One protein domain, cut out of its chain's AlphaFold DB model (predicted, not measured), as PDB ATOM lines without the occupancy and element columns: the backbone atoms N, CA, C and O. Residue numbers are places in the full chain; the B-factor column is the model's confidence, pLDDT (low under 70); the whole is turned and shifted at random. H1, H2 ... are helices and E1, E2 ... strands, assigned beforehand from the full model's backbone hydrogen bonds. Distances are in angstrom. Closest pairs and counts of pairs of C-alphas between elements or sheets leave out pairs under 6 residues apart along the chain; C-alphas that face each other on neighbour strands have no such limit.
ATOM      1  N   PRO A 235      -5.352 -44.873   3.501       82.31
ATOM      2  CA  PRO A 235      -5.513 -43.513   4.017       82.31
ATOM      3  C   PRO A 235      -6.451 -43.403   5.224       82.31
ATOM      4  O   PRO A 235      -6.218 -42.590   6.127       82.31
ATOM      5  N   TYR A 236      -7.497 -44.236   5.257       86.62
ATOM      6  CA  TYR A 236      -8.467 -44.266   6.347       86.62
ATOM      7  C   TYR A 236      -7.911 -44.904   7.622       86.62
ATOM      8  O   TYR A 236      -8.109 -44.365   8.710       86.62
ATOM      9  N   THR A 237      -7.159 -46.002   7.504       82.25
ATOM     10  CA  THR A 237      -6.471 -46.629   8.643       82.25
ATOM     11  C   THR A 237      -5.518 -45.634   9.295       82.25
ATOM     12  O   THR A 237      -5.529 -45.459  10.515       82.25
ATOM     13  N   ILE A 238      -4.754 -44.908   8.476       77.69
ATOM     14  CA  ILE A 238      -3.831 -43.869   8.945       77.69
ATOM     15  C   ILE A 238      -4.588 -42.751   9.658       77.69
ATOM     16  O   ILE A 238      -4.200 -42.360  10.758       77.69
ATOM     17  N   LEU A 239      -5.690 -42.271   9.073       87.19
ATOM     18  CA  LEU A 239      -6.530 -41.246   9.693       87.19
ATOM     19  C   LEU A 239      -6.991 -41.693  11.086       87.19
ATOM     20  O   LEU A 239      -6.882 -40.946  12.050       87.19
ATOM     21  N   LEU A 240      -7.485 -42.924  11.222       87.56
ATOM     22  CA  LEU A 240      -7.953 -43.431  12.513       87.56
ATOM     23  C   LEU A 240      -6.831 -43.563  13.551       87.56
ATOM     24  O   LEU A 240      -7.093 -43.389  14.743       87.56
ATOM     25  N   ASN A 241      -5.609 -43.878  13.122       79.88
ATOM     26  CA  ASN A 241      -4.448 -43.956  14.009       79.88
ATOM     27  C   ASN A 241      -3.968 -42.571  14.462       79.88
ATOM     28  O   ASN A 241      -3.507 -42.430  15.592       79.88
ATOM     29  N   GLU A 242      -4.125 -41.560  13.611       78.75
ATOM     30  CA  GLU A 242      -3.809 -40.163  13.904       78.75
ATOM     31  C   GLU A 242      -4.800 -39.529  14.891       78.75
ATOM     32  O   GLU A 242      -4.420 -38.740  15.758       78.75
ATOM     33  N   LEU A 243      -6.086 -39.857  14.764       86.94
ATOM     34  CA  LEU A 243      -7.120 -39.254  15.593       86.94
ATOM     35  C   LEU A 243      -6.989 -39.671  17.067       86.94
ATOM     36  O   LEU A 243      -6.950 -40.857  17.428       86.94
ATOM     37  N   ASP A 244      -7.072 -38.680  17.954       85.56
ATOM     38  CA  ASP A 244      -7.313 -38.913  19.376       85.56
ATOM     39  C   ASP A 244      -8.578 -39.776  19.579       85.56
ATOM     40  O   ASP A 244      -9.497 -39.818  18.758       85.56
ATOM     41  N   LYS A 245      -8.640 -40.497  20.700       86.88
ATOM     42  CA  LYS A 245      -9.789 -41.299  21.113       86.88
ATOM     43  C   LYS A 245     -11.099 -40.499  21.096       86.88
ATOM     44  O   LYS A 245     -12.113 -41.048  20.659       86.88
ATOM     45  N   THR A 246     -11.108 -39.239  21.540       88.94
ATOM     46  CA  THR A 246     -12.318 -38.406  21.520       88.94
ATOM     47  C   THR A 246     -12.673 -37.975  20.101       88.94
ATOM     48  O   THR A 246     -13.837 -38.100  19.719       88.94
ATOM     49  N   SER A 247     -11.701 -37.573  19.279       91.44
ATOM     50  CA  SER A 247     -11.946 -37.269  17.859       91.44
ATOM     51  C   SER A 247     -12.466 -38.478  17.081       91.44
ATOM     52  O   SER A 247     -13.436 -38.355  16.332       91.44
ATOM     53  N   ARG A 248     -11.915 -39.677  17.324       92.06
ATOM     54  CA  ARG A 248     -12.430 -40.943  16.773       92.06
ATOM     55  C   ARG A 248     -13.875 -41.193  17.170       92.06
ATOM     56  O   ARG A 248     -14.680 -41.637  16.355       92.06
ATOM     57  N   GLN A 249     -14.221 -40.922  18.426       91.50
ATOM     58  CA  GLN A 249     -15.602 -41.037  18.881       91.50
ATOM     59  C   GLN A 249     -16.506 -40.000  18.203       91.50
ATOM     60  O   GLN A 249     -17.626 -40.345  17.834       91.50
ATOM     61  N   GLY A 250     -16.021 -38.774  17.991       91.50
ATOM     62  CA  GLY A 250     -16.718 -37.730  17.238       91.50
ATOM     63  C   GLY A 250     -17.020 -38.154  15.800       91.50
ATOM     64  O   GLY A 250     -18.167 -38.057  15.367       91.50
ATOM     65  N   LEU A 251     -16.038 -38.727  15.099       94.81
ATOM     66  CA  LEU A 251     -16.239 -39.306  13.769       94.81
ATOM     67  C   LEU A 251     -17.286 -40.428  13.800       94.81
ATOM     68  O   LEU A 251     -18.240 -40.398  13.030       94.81
ATOM     69  N   LYS A 252     -17.187 -41.376  14.742       94.31
ATOM     70  CA  LYS A 252     -18.184 -42.454  14.880       94.31
ATOM     71  C   LYS A 252     -19.589 -41.925  15.154       94.31
ATOM     72  O   LYS A 252     -20.556 -42.449  14.611       94.31
ATOM     73  N   GLN A 253     -19.723 -40.892  15.983       93.25
ATOM     74  CA  GLN A 253     -21.007 -40.235  16.229       93.25
ATOM     75  C   GLN A 253     -21.557 -39.568  14.970       93.25
ATOM     76  O   GLN A 253     -22.763 -39.640  14.737       93.25
ATOM     77  N   ALA A 254     -20.687 -38.967  14.157       93.19
ATOM     78  CA  ALA A 254     -21.066 -38.415  12.869       93.19
ATOM     79  C   ALA A 254     -21.600 -39.496  11.927       93.19
ATOM     80  O   ALA A 254     -22.685 -39.337  11.381       93.19
ATOM     81  N   LEU A 255     -20.902 -40.628  11.808       95.44
ATOM     82  CA  LEU A 255     -21.353 -41.750  10.982       95.44
ATOM     83  C   LEU A 255     -22.694 -42.310  11.469       95.44
ATOM     84  O   LEU A 255     -23.632 -42.440  10.685       95.44
ATOM     85  N   MET A 256     -22.829 -42.551  12.776       94.81
ATOM     86  CA  MET A 256     -24.075 -43.058  13.359       94.81
ATOM     87  C   MET A 256     -25.267 -42.128  13.113       94.81
ATOM     88  O   MET A 256     -26.373 -42.619  12.897       94.81
ATOM     89  N   HIS A 257     -25.064 -40.805  13.113       95.62
ATOM     90  CA  HIS A 257     -26.127 -39.838  12.829       95.62
ATOM     91  C   HIS A 257     -26.748 -40.046  11.441       95.62
ATOM     92  O   HIS A 257     -27.969 -39.985  11.316       95.62
ATOM     93  N   PHE A 258     -25.931 -40.388  10.443       95.56
ATOM     94  CA  PHE A 258     -26.370 -40.697   9.079       95.56
ATOM     95  C   PHE A 258     -26.645 -42.194   8.849       95.56
ATOM     96  O   PHE A 258     -26.815 -42.627   7.713       95.56
ATOM     97  N   SER A 259     -26.702 -43.008   9.912       95.00
ATOM     98  CA  SER A 259     -26.844 -44.473   9.824       95.00
ATOM     99  C   SER A 259     -25.733 -45.165   9.014       95.00
ATOM    100  O   SER A 259     -25.961 -46.196   8.373       95.00
ATOM    101  N   LEU A 260     -24.523 -44.610   9.061       94.25
ATOM    102  CA  LEU A 260     -23.320 -45.120   8.408       94.25
ATOM    103  C   LEU A 260     -22.392 -45.832   9.401       94.25
ATOM    104  O   LEU A 260     -22.470 -45.648  10.619       94.25
ATOM    105  N   THR A 261     -21.493 -46.637   8.852       92.75
ATOM    106  CA  THR A 261     -20.436 -47.385   9.535       92.75
ATOM    107  C   THR A 261     -19.121 -47.271   8.761       92.75
ATOM    108  O   THR A 261     -19.109 -46.819   7.619       92.75
ATOM    109  N   ASP A 262     -18.013 -47.718   9.358       89.56
ATOM    110  CA  ASP A 262     -16.694 -47.715   8.706       89.56
ATOM    111  C   ASP A 262     -16.690 -48.501   7.376       89.56
ATOM    112  O   ASP A 262     -15.990 -48.127   6.442       89.56
ATOM    113  N   SER A 263     -17.512 -49.553   7.252       89.25
ATOM    114  CA  SER A 263     -17.623 -50.357   6.023       89.25
ATOM    115  C   SER A 263     -18.377 -49.671   4.882       89.25
ATOM    116  O   SER A 263     -18.369 -50.185   3.770       89.25
ATOM    117  N   ASP A 264     -19.043 -48.546   5.150       91.00
ATOM    118  CA  ASP A 264     -19.746 -47.759   4.130       91.00
ATOM    119  C   ASP A 264     -18.819 -46.709   3.475       91.00
ATOM    120  O   ASP A 264     -19.278 -45.900   2.666       91.00
ATOM    121  N   LEU A 265     -17.530 -46.678   3.846       91.69
ATOM    122  CA  LEU A 265     -16.530 -45.788   3.260       91.69
ATOM    123  C   LEU A 265     -16.252 -46.186   1.804       91.69
ATOM    124  O   LEU A 265     -15.878 -47.320   1.518       91.69
ATOM    125  N   LEU A 266     -16.379 -45.221   0.897       86.75
ATOM    126  CA  LEU A 266     -15.989 -45.365  -0.504       86.75
ATOM    127  C   LEU A 266     -14.559 -44.891  -0.753       86.75
ATOM    128  O   LEU A 266     -13.811 -45.533  -1.483       86.75
ATOM    129  N   GLU A 267     -14.195 -43.742  -0.185       88.75
ATOM    130  CA  GLU A 267     -12.927 -43.085  -0.487       88.75
ATOM    131  C   GLU A 267     -12.457 -42.232   0.692       88.75
ATOM    132  O   GLU A 267     -13.258 -41.548   1.337       88.75
ATOM    133  N   CYS A 268     -11.150 -42.246   0.959       89.12
ATOM    134  CA  CYS A 268     -10.508 -41.382   1.940       89.12
ATOM    135  C   CYS A 268      -9.266 -40.730   1.329       89.12
ATOM    136  O   CYS A 268      -8.289 -41.396   1.001       89.12
ATOM    137  N   HIS A 269      -9.292 -39.405   1.227       87.31
ATOM    138  CA  HIS A 269      -8.137 -38.587   0.884       87.31
ATOM    139  C   HIS A 269      -7.521 -38.050   2.169       87.31
ATOM    140  O   HIS A 269      -8.014 -37.067   2.733       87.31
ATOM    141  N   ASN A 270      -6.458 -38.702   2.637       81.69
ATOM    142  CA  ASN A 270      -5.702 -38.267   3.806       81.69
ATOM    143  C   ASN A 270      -4.455 -37.481   3.374       81.69
ATOM    144  O   ASN A 270      -3.476 -38.051   2.895       81.69
ATOM    145  N   ARG A 271      -4.501 -36.157   3.539       75.94
ATOM    146  CA  ARG A 271      -3.398 -35.251   3.206       75.94
ATOM    147  C   ARG A 271      -2.287 -35.280   4.251       75.94
ATOM    148  O   ARG A 271      -1.128 -35.089   3.887       75.94
ATOM    149  N   LEU A 272      -2.612 -35.550   5.516       66.81
ATOM    150  CA  LEU A 272      -1.630 -35.504   6.597       66.81
ATOM    151  C   LEU A 272      -0.503 -36.524   6.398       66.81
ATOM    152  O   LEU A 272       0.639 -36.231   6.736       66.81
ATOM    153  N   LEU A 273      -0.792 -37.682   5.794       64.62
ATOM    154  CA  LEU A 273       0.229 -38.681   5.466       64.62
ATOM    155  C   LEU A 273       1.395 -38.062   4.679       64.62
ATOM    156  O   LEU A 273       2.554 -38.279   5.018       64.62
ATOM    157  N   TYR A 274       1.090 -37.251   3.665       61.28
ATOM    158  CA  TYR A 274       2.113 -36.595   2.852       61.28
ATOM    159  C   TYR A 274       2.936 -35.591   3.661       61.28
ATOM    160  O   TYR A 274       4.134 -35.473   3.439       61.28
ATOM    161  N   GLU A 275       2.314 -34.893   4.612       62.81
ATOM    162  CA  GLU A 275       2.983 -33.888   5.443       62.81
ATOM    163  C   GLU A 275       3.862 -34.535   6.533       62.81
ATOM    164  O   GLU A 275       4.971 -34.062   6.776       62.81
ATOM    165  N   LEU A 276       3.430 -35.658   7.125       59.28
ATOM    166  CA  LEU A 276       4.212 -36.426   8.106       59.28
ATOM    167  C   LEU A 276       5.410 -37.149   7.475       59.28
ATOM    168  O   LEU A 276       6.478 -37.211   8.080       59.28
ATOM    169  N   LEU A 277       5.254 -37.677   6.257       59.28
ATOM    170  CA  LEU A 277       6.330 -38.377   5.550       59.28
ATOM    171  C   LEU A 277       7.393 -37.432   4.976       59.28
ATOM    172  O   LEU A 277       8.526 -37.851   4.755       59.28
ATOM    173  N   GLN A 278       7.061 -36.159   4.734       57.81
ATOM    174  CA  GLN A 278       7.968 -35.216   4.074       57.81
ATOM    175  C   GLN A 278       9.007 -34.558   4.993       57.81
ATOM    176  O   GLN A 278       9.770 -33.714   4.522       57.81
ATOM    177  N   SER A 279       9.139 -34.971   6.262       47.38
ATOM    178  CA  SER A 279      10.218 -34.521   7.168       47.38
ATOM    179  C   SER A 279      10.400 -32.992   7.199       47.38
ATOM    180  O   SER A 279      11.520 -32.481   7.253       47.38
ATOM    181  N   SER A 280       9.305 -32.228   7.114       50.31
ATOM    182  CA  SER A 280       9.402 -30.779   7.283       50.31
ATOM    183  C   SER A 280       9.583 -30.482   8.776       50.31
ATOM    184  O   SER A 280       8.819 -31.008   9.584       50.31
ATOM    185  N   PRO A 281      10.540 -29.629   9.187       55.59
ATOM    186  CA  PRO A 281      10.736 -29.235  10.586       55.59
ATOM    187  C   PRO A 281       9.601 -28.341  11.127       55.59
ATOM    188  O   PRO A 281       9.774 -27.643  12.128       55.59
ATOM    189  N   GLU A 282       8.452 -28.303  10.452       61.84
ATOM    190  CA  GLU A 282       7.311 -27.493  10.839       61.84
ATOM    191  C   GLU A 282       6.685 -28.041  12.124       61.84
ATOM    192  O   GLU A 282       6.169 -29.151  12.193       61.84
ATOM    193  N   THR A 283       6.685 -27.206  13.161       71.00
ATOM    194  CA  THR A 283       6.030 -27.478  14.448       71.00
ATOM    195  C   THR A 283       4.506 -27.406  14.359       71.00
ATOM    196  O   THR A 283       3.823 -27.600  15.360       71.00
ATOM    197  N   THR A 284       3.956 -27.080  13.187       80.69
ATOM    198  CA  THR A 284       2.522 -26.910  12.961       80.69
ATOM    199  C   THR A 284       2.094 -27.632  11.697       80.69
ATOM    200  O   THR A 284       2.539 -27.276  10.614       80.69
ATOM    201  N   LEU A 285       1.169 -28.579  11.830       83.44
ATOM    202  CA  LEU A 285       0.552 -29.286  10.708       83.44
ATOM    203  C   LEU A 285      -0.911 -28.864  10.617       83.44
ATOM    204  O   LEU A 285      -1.607 -28.824  11.634       83.44
ATOM    205  N   LYS A 286      -1.396 -28.519   9.424       87.75
ATOM    206  CA  LYS A 286      -2.798 -28.131   9.224       87.75
ATOM    207  C   LYS A 286      -3.285 -28.509   7.839       87.75
ATOM    208  O   LYS A 286      -2.592 -28.292   6.851       87.75
ATOM    209  N   GLY A 287      -4.525 -28.967   7.754       88.88
ATOM    210  CA  GLY A 287      -5.080 -29.377   6.475       88.88
ATOM    211  C   GLY A 287      -6.528 -29.815   6.555       88.88
ATOM    212  O   GLY A 287      -7.228 -29.581   7.543       88.88
ATOM    213  N   VAL A 288      -6.978 -30.412   5.452       91.31
ATOM    214  CA  VAL A 288      -8.323 -30.960   5.304       91.31
ATOM    215  C   VAL A 288      -8.218 -32.321   4.635       91.31
ATOM    216  O   VAL A 288      -7.669 -32.423   3.538       91.31
ATOM    217  N   ASN A 289      -8.762 -33.339   5.290       91.94
ATOM    218  CA  ASN A 289      -8.973 -34.663   4.718       91.94
ATOM    219  C   ASN A 289     -10.410 -34.759   4.196       91.94
ATOM    220  O   ASN A 289     -11.323 -34.141   4.753       91.94
ATOM    221  N   PHE A 290     -10.622 -35.547   3.147       94.31
ATOM    222  CA  PHE A 290     -11.949 -35.779   2.575       94.31
ATOM    223  C   PHE A 290     -12.308 -37.250   2.702       94.31
ATOM    224  O   PHE A 290     -11.511 -38.114   2.346       94.31
ATOM    225  N   LEU A 291     -13.502 -37.534   3.207       95.56
ATOM    226  CA  LEU A 291     -14.043 -38.882   3.274       95.56
ATOM    227  C   LEU A 291     -15.392 -38.906   2.565       95.56
ATOM    228  O   LEU A 291     -16.214 -38.011   2.771       95.56
ATOM    229  N   SER A 292     -15.628 -39.933   1.758       95.44
ATOM    230  CA  SER A 292     -16.908 -40.164   1.097       95.44
ATOM    231  C   SER A 292     -17.482 -41.495   1.555       95.44
ATOM    232  O   SER A 292     -16.794 -42.513   1.505       95.44
ATOM    233  N   TYR A 293     -18.731 -41.480   2.008       95.75
ATOM    234  CA  TYR A 293     -19.472 -42.655   2.453       95.75
ATOM    235  C   TYR A 293     -20.736 -42.826   1.622       95.75
ATOM    236  O   TYR A 293     -21.370 -41.838   1.242       95.75
ATOM    237  N   GLN A 294     -21.142 -44.073   1.397       93.56
ATOM    238  CA  GLN A 294     -22.380 -44.376   0.695       93.56
ATOM    239  C   GLN A 294     -23.078 -45.607   1.262       93.56
ATOM    240  O   GLN A 294     -22.489 -46.677   1.383       93.56
ATOM    241  N   ARG A 295     -24.380 -45.473   1.537       91.94
ATOM    242  CA  ARG A 295     -25.224 -46.589   1.968       91.94
ATOM    243  C   ARG A 295     -26.661 -46.393   1.517       91.94
ATOM    244  O   ARG A 295     -27.245 -45.344   1.751       91.94
ATOM    245  N   ASN A 296     -27.270 -47.419   0.919       90.56
ATOM    246  CA  ASN A 296     -28.690 -47.413   0.530       90.56
ATOM    247  C   ASN A 296     -29.115 -46.180  -0.301       90.56
ATOM    248  O   ASN A 296     -30.225 -45.680  -0.143       90.56
ATOM    249  N   GLY A 297     -28.230 -45.681  -1.169       86.38
ATOM    250  CA  GLY A 297     -28.484 -44.494  -1.993       86.38
ATOM    251  C   GLY A 297     -28.302 -43.147  -1.283       86.38
ATOM    252  O   GLY A 297     -28.454 -42.130  -1.943       86.38
ATOM    253  N   LEU A 298     -27.957 -43.131   0.009       91.94
ATOM    254  CA  LEU A 298     -27.493 -41.943   0.728       91.94
ATOM    255  C   LEU A 298     -25.986 -41.791   0.522       91.94
ATOM    256  O   LEU A 298     -25.234 -42.728   0.803       91.94
ATOM    257  N   THR A 299     -25.552 -40.610   0.096       95.00
ATOM    258  CA  THR A 299     -24.136 -40.236  -0.003       95.00
ATOM    259  C   THR A 299     -23.821 -39.155   1.020       95.00
ATOM    260  O   THR A 299     -24.515 -38.141   1.085       95.00
ATOM    261  N   VAL A 300     -22.764 -39.347   1.812       97.06
ATOM    262  CA  VAL A 300     -22.306 -38.368   2.806       97.06
ATOM    263  C   VAL A 300     -20.840 -38.053   2.573       97.06
ATOM    264  O   VAL A 300     -19.991 -38.942   2.589       97.06
ATOM    265  N   MET A 301     -20.538 -36.769   2.405       97.69
ATOM    266  CA  MET A 301     -19.171 -36.264   2.375       97.69
ATOM    267  C   MET A 301     -18.792 -35.693   3.735       97.69
ATOM    268  O   MET A 301     -19.545 -34.910   4.318       97.69
ATOM    269  N   ILE A 302     -17.608 -36.053   4.221       97.62
ATOM    270  CA  ILE A 302     -17.034 -35.533   5.459       97.62
ATOM    271  C   ILE A 302     -15.736 -34.799   5.135       97.62
ATOM    272  O   ILE A 302     -14.805 -35.376   4.576       97.62
ATOM    273  N   GLN A 303     -15.667 -33.530   5.522       97.25
ATOM    274  CA  GLN A 303     -14.445 -32.734   5.504       97.25
ATOM    275  C   GLN A 303     -13.869 -32.717   6.918       97.25
ATOM    276  O   GLN A 303     -14.482 -32.174   7.839       97.25
ATOM    277  N   HIS A 304     -12.711 -33.340   7.102       95.62
ATOM    278  CA  HIS A 304     -12.001 -33.359   8.374       95.62
ATOM    279  C   HIS A 304     -10.902 -32.299   8.365       95.62
ATOM    280  O   HIS A 304      -9.844 -32.496   7.771       95.62
ATOM    281  N   HIS A 305     -11.160 -31.170   9.013       94.25
ATOM    282  CA  HIS A 305     -10.183 -30.112   9.229       94.25
ATOM    283  C   HIS A 305      -9.350 -30.438  10.464       94.25
ATOM    284  O   HIS A 305      -9.920 -30.617  11.540       94.25
ATOM    285  N   TYR A 306      -8.028 -30.445  10.324       91.12
ATOM    286  CA  TYR A 306      -7.114 -30.727  11.425       91.12
ATOM    287  C   TYR A 306      -6.101 -29.600  11.620       91.12
ATOM    288  O   TYR A 306      -5.670 -28.951  10.662       91.12
ATOM    289  N   VAL A 307      -5.701 -29.394  12.876       89.62
ATOM    290  CA  VAL A 307      -4.505 -28.632  13.255       89.62
ATOM    291  C   VAL A 307      -3.759 -29.403  14.342       89.62
ATOM    292  O   VAL A 307      -4.375 -29.916  15.283       89.62
ATOM    293  N   ARG A 308      -2.437 -29.485  14.209       85.31
ATOM    294  CA  ARG A 308      -1.513 -30.030  15.202       85.31
ATOM    295  C   ARG A 308      -0.438 -28.993  15.495       85.31
ATOM    296  O   ARG A 308       0.148 -28.477  14.548       85.31
ATOM    297  N   HIS A 309      -0.158 -28.718  16.766       85.06
ATOM    298  CA  HIS A 309       1.093 -28.061  17.159       85.06
ATOM    299  C   HIS A 309       1.928 -29.042  17.970       85.06
ATOM    300  O   HIS A 309       1.536 -29.398  19.084       85.06
ATOM    301  N   ILE A 310       3.044 -29.474  17.389       77.31
ATOM    302  CA  ILE A 310       3.956 -30.453  17.977       77.31
ATOM    303  C   ILE A 310       4.933 -29.703  18.881       77.31
ATOM    304  O   ILE A 310       5.688 -28.843  18.415       77.31
ATOM    305  N   HIS A 311       4.920 -30.018  20.175       76.44
ATOM    306  CA  HIS A 311       5.779 -29.385  21.171       76.44
ATOM    307  C   HIS A 311       6.768 -30.396  21.758       76.44
ATOM    308  O   HIS A 311       6.401 -31.442  22.272       76.44
ATOM    309  N   ASN A 312       8.057 -30.046  21.788       62.50
ATOM    310  CA  ASN A 312       9.102 -30.949  22.296       62.50
ATOM    311  C   ASN A 312       9.039 -31.220  23.815       62.50
ATOM    312  O   ASN A 312       9.768 -32.081  24.309       62.50
ATOM    313  N   LYS A 313       8.274 -30.434  24.586       65.06
ATOM    314  CA  LYS A 313       8.259 -30.473  26.065       65.06
ATOM    315  C   LYS A 313       6.878 -30.285  26.702       65.06
ATOM    316  O   LYS A 313       6.768 -30.410  27.918       65.06
ATOM    317  N   GLU A 314       5.859 -29.977  25.909       72.31
ATOM    318  CA  GLU A 314       4.489 -29.734  26.366       72.31
ATOM    319  C   GLU A 314       3.543 -30.691  25.642       72.31
ATOM    320  O   GLU A 314       3.931 -31.334  24.670       72.31
ATOM    321  N   THR A 315       2.312 -30.823  26.128       72.38
ATOM    322  CA  THR A 315       1.288 -31.598  25.423       72.38
ATOM    323  C   THR A 315       0.962 -30.937  24.091       72.38
ATOM    324  O   THR A 315       0.646 -29.746  24.060       72.38
ATOM    325  N   ASP A 316       0.991 -31.717  23.014       79.62
ATOM    326  CA  ASP A 316       0.651 -31.244  21.676       79.62
ATOM    327  C   ASP A 316      -0.744 -30.617  21.634       79.62
ATOM    328  O   ASP A 316      -1.674 -31.083  22.297       79.62
ATOM    329  N   TYR A 317      -0.910 -29.569  20.830       84.38
ATOM    330  CA  TYR A 317      -2.236 -29.034  20.530       84.38
ATOM    331  C   TYR A 317      -2.876 -29.876  19.434       84.38
ATOM    332  O   TYR A 317      -2.278 -30.059  18.374       84.38
ATOM    333  N   VAL A 318      -4.103 -30.333  19.668       87.00
ATOM    334  CA  VAL A 318      -4.886 -31.135  18.726       87.00
ATOM    335  C   VAL A 318      -6.242 -30.472  18.544       87.00
ATOM    336  O   VAL A 318      -6.990 -30.316  19.509       87.00
ATOM    337  N   TYR A 319      -6.555 -30.105  17.305       92.00
ATOM    338  CA  TYR A 319      -7.865 -29.618  16.887       92.00
ATOM    339  C   TYR A 319      -8.373 -30.438  15.709       92.00
ATOM    340  O   TYR A 319      -7.669 -30.558  14.707       92.00
ATOM    341  N   ASP A 320      -9.607 -30.926  15.818       93.44
ATOM    342  CA  ASP A 320     -10.291 -31.692  14.781       93.44
ATOM    343  C   ASP A 320     -11.705 -31.161  14.576       93.44
ATOM    344  O   ASP A 320     -12.467 -30.974  15.529       93.44
ATOM    345  N   ARG A 321     -12.093 -30.946  13.322       95.12
ATOM    346  CA  ARG A 321     -13.456 -30.569  12.944       95.12
ATOM    347  C   ARG A 321     -13.931 -31.423  11.782       95.12
ATOM    348  O   ARG A 321     -13.387 -31.338  10.690       95.12
ATOM    349  N   PHE A 322     -14.990 -32.188  12.007       97.06
ATOM    350  CA  PHE A 322     -15.666 -32.990  10.994       97.06
ATOM    351  C   PHE A 322     -16.914 -32.254  10.517       97.06
ATOM    352  O   PHE A 322     -17.883 -32.130  11.267       97.06
ATOM    353  N   GLU A 323     -16.903 -31.770   9.280       97.88
ATOM    354  CA  GLU A 323     -18.084 -31.229   8.609       97.88
ATOM    355  C   GLU A 323     -18.689 -32.282   7.694       97.88
ATOM    356  O   GLU A 323     -18.091 -32.665   6.696       97.88
ATOM    357  N   CYS A 324     -19.885 -32.740   8.029       97.81
ATOM    358  CA  CYS A 324     -20.602 -33.776   7.303       97.81
ATOM    359  C   CYS A 324     -21.732 -33.138   6.500       97.81
ATOM    360  O   CYS A 324     -22.504 -32.347   7.050       97.81
ATOM    361  N   THR A 325     -21.841 -33.492   5.224       97.88
ATOM    362  CA  THR A 325     -22.915 -33.049   4.329       97.88
ATOM    363  C   THR A 325     -23.442 -34.248   3.553       97.88
ATOM    364  O   THR A 325     -22.682 -34.905   2.843       97.88
ATOM    365  N   ALA A 326     -24.732 -34.528   3.698       96.50
ATOM    366  CA  ALA A 326     -25.439 -35.536   2.926       96.50
ATOM    367  C   ALA A 326     -25.984 -34.954   1.610       96.50
ATOM    368  O   ALA A 326     -26.263 -33.756   1.509       96.50
ATOM    369  N   ASP A 327     -26.177 -35.807   0.607       94.88
ATOM    370  CA  ASP A 327     -26.771 -35.451  -0.692       94.88
ATOM    371  C   ASP A 327     -28.233 -34.970  -0.598       94.88
ATOM    372  O   ASP A 327     -28.700 -34.218  -1.454       94.88
ATOM    373  N   ASN A 328     -28.932 -35.317   0.481       94.25
ATOM    374  CA  ASN A 328     -30.255 -34.795   0.825       94.25
ATOM    375  C   ASN A 328     -30.225 -33.388   1.474       94.25
ATOM    376  O   ASN A 328     -31.279 -32.841   1.803       94.25
ATOM    377  N   GLY A 329     -29.038 -32.804   1.673       93.81
ATOM    378  CA  GLY A 329     -28.836 -31.482   2.268       93.81
ATOM    379  C   GLY A 329     -28.721 -31.456   3.797       93.81
ATOM    380  O   GLY A 329     -28.497 -30.382   4.360       93.81
ATOM    381  N   GLU A 330     -28.841 -32.593   4.487       96.38
ATOM    382  CA  GLU A 330     -28.605 -32.681   5.930       96.38
ATOM    383  C   GLU A 330     -27.123 -32.434   6.251       96.38
ATOM    384  O   GLU A 330     -26.221 -32.938   5.577       96.38
ATOM    385  N   ARG A 331     -26.857 -31.620   7.281       96.81
ATOM    386  CA  ARG A 331     -25.500 -31.211   7.661       96.81
ATOM    387  C   ARG A 331     -25.266 -31.379   9.147       96.81
ATOM    388  O   ARG A 331     -26.121 -31.045   9.967       96.81
ATOM    389  N   LYS A 332     -24.058 -31.809   9.500       95.62
ATOM    390  CA  LYS A 332     -23.641 -31.970  10.891       95.62
ATOM    391  C   LYS A 332     -22.185 -31.578  11.065       95.62
ATOM    392  O   LYS A 332     -21.361 -31.871  10.210       95.62
ATOM    393  N   ILE A 333     -21.869 -30.919  12.176       95.19
ATOM    394  CA  ILE A 333     -20.496 -30.541  12.514       95.19
ATOM    395  C   ILE A 333     -20.149 -31.120  13.881       95.19
ATOM    396  O   ILE A 333     -20.912 -30.954  14.835       95.19
ATOM    397  N   TYR A 334     -18.989 -31.765  13.965       93.50
ATOM    398  CA  TYR A 334     -18.365 -32.189  15.216       93.50
ATOM    399  C   TYR A 334     -17.024 -31.492  15.351       93.50
ATOM    400  O   TYR A 334     -16.273 -31.422  14.383       93.50
ATOM    401  N   VAL A 335     -16.734 -30.966  16.537       93.06
ATOM    402  CA  VAL A 335     -15.478 -30.270  16.821       93.06
ATOM    403  C   VAL A 335     -14.890 -30.830  18.102       93.06
ATOM    404  O   VAL A 335     -15.600 -30.986  19.096       93.06
ATOM    405  N   TYR A 336     -13.594 -31.095  18.073       90.75
ATOM    406  CA  TYR A 336     -12.791 -31.473  19.217       90.75
ATOM    407  C   TYR A 336     -11.548 -30.587  19.299       90.75
ATOM    408  O   TYR A 336     -10.950 -30.222  18.290       90.75
ATOM    409  N   THR A 337     -11.173 -30.235  20.526       88.00
ATOM    410  CA  THR A 337      -9.896 -29.601  20.849       88.00
ATOM    411  C   THR A 337      -9.431 -30.146  22.192       88.00
ATOM    412  O   THR A 337     -10.219 -30.178  23.140       88.00
ATOM    413  N   ASN A 338      -8.179 -30.593  22.289       83.06
ATOM    414  CA  ASN A 338      -7.645 -31.132  23.546       83.06
ATOM    415  C   ASN A 338      -7.269 -30.030  24.553       83.06
ATOM    416  O   ASN A 338      -7.292 -30.262  25.759       83.06
TER     417      ASN A 338
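Overview. This is residues 235 to 338 of the 349 residues of the protein "Uncharacterized protein DUF2777" of Sinobaca qinghaiensis (UniProt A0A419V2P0). A long, twisted sheet of five antiparallel strands makes a curved wall, and two helices cover one of its faces: H2 lies lengthwise over E3 and E4, and H1 lies crosswise over E1 and E2. The short helix H3 follows E1 and only grazes the sheet, beside E2. The printed part has 104 residues, with three named helices and five named strands in the order H1, H2, E1, H3, E2, E3, E4, E5; the sheet's order is E1, E2, E3, E4, E5, and the class is mixed, helices and strands. It is compact, with a radius of gyration of the C-alphas of 14.2 A, and elongated, with spans of 47 by 24 by 20 A.

Along the chain. H1, residues 235 to 242, begins at C-alpha 235 (-5.513, -43.513, 4.017) and is 10.6 A long. H2, residues 245 to 257, is 18.4 A long. E1, residues 265 to 269, spans 11.3 A, and H3, residues 272 to 277, spans 8.5 A. E2, residues 284 to 295, starts at C-alpha 284 (2.522, -26.910, 12.961) and is 35.7 A long. E3, residues 298 to 309, is 35.8 A long, E4, residues 317 to 326, 29.8 A, and E5, residues 331 to 337, 20.5 A, ending at C-alpha 337 (-9.896, -29.601, 20.849).

Arrangement. E2, E3, E4 and E5 form a meander, each strand the antiparallel neighbour of the one before, with hairpins E2 and E3, E3 and E4, E4 and E5. N 291 and O 302 are 2.9 A apart, N 305 and O 321 2.8 A, and N 322 and O 334 2.8 A, each within hydrogen-bond range. Edge strand E1 is antiparallel to E2, with N 269 and O 290 at 2.8 A. H1 and H2 lie on the same face, two layers with the sheet. H2 runs along the strands, at 8 degrees to E4 on the local plane and a height over the sheet of 8.1 A; its closest C-alphas to E5 are those of Ser 247 and Tyr 336, 6.0 A. H1 runs across the strands, at 73 degrees to E1 on the local plane and a height over the sheet of 10.0 A; its line rises 37 degrees, only just short of standing up from the sheet. H1 and H2 are close but not clearly touching, Leu 240 and Arg 248 having the closest C-alphas, 6.7 A. In H1, H2 and H3 every O i to N i+4 pair is within hydrogen-bond range.

Size, cuts and confidence. The two C-alphas farthest apart, those of Gly 297 and Lys 313, are 48.3 A apart. The printed part has no cut and no long link. The mean pLDDT of the printed part is 86.1; residues 272 to 282 and 312 to 313 are under 70.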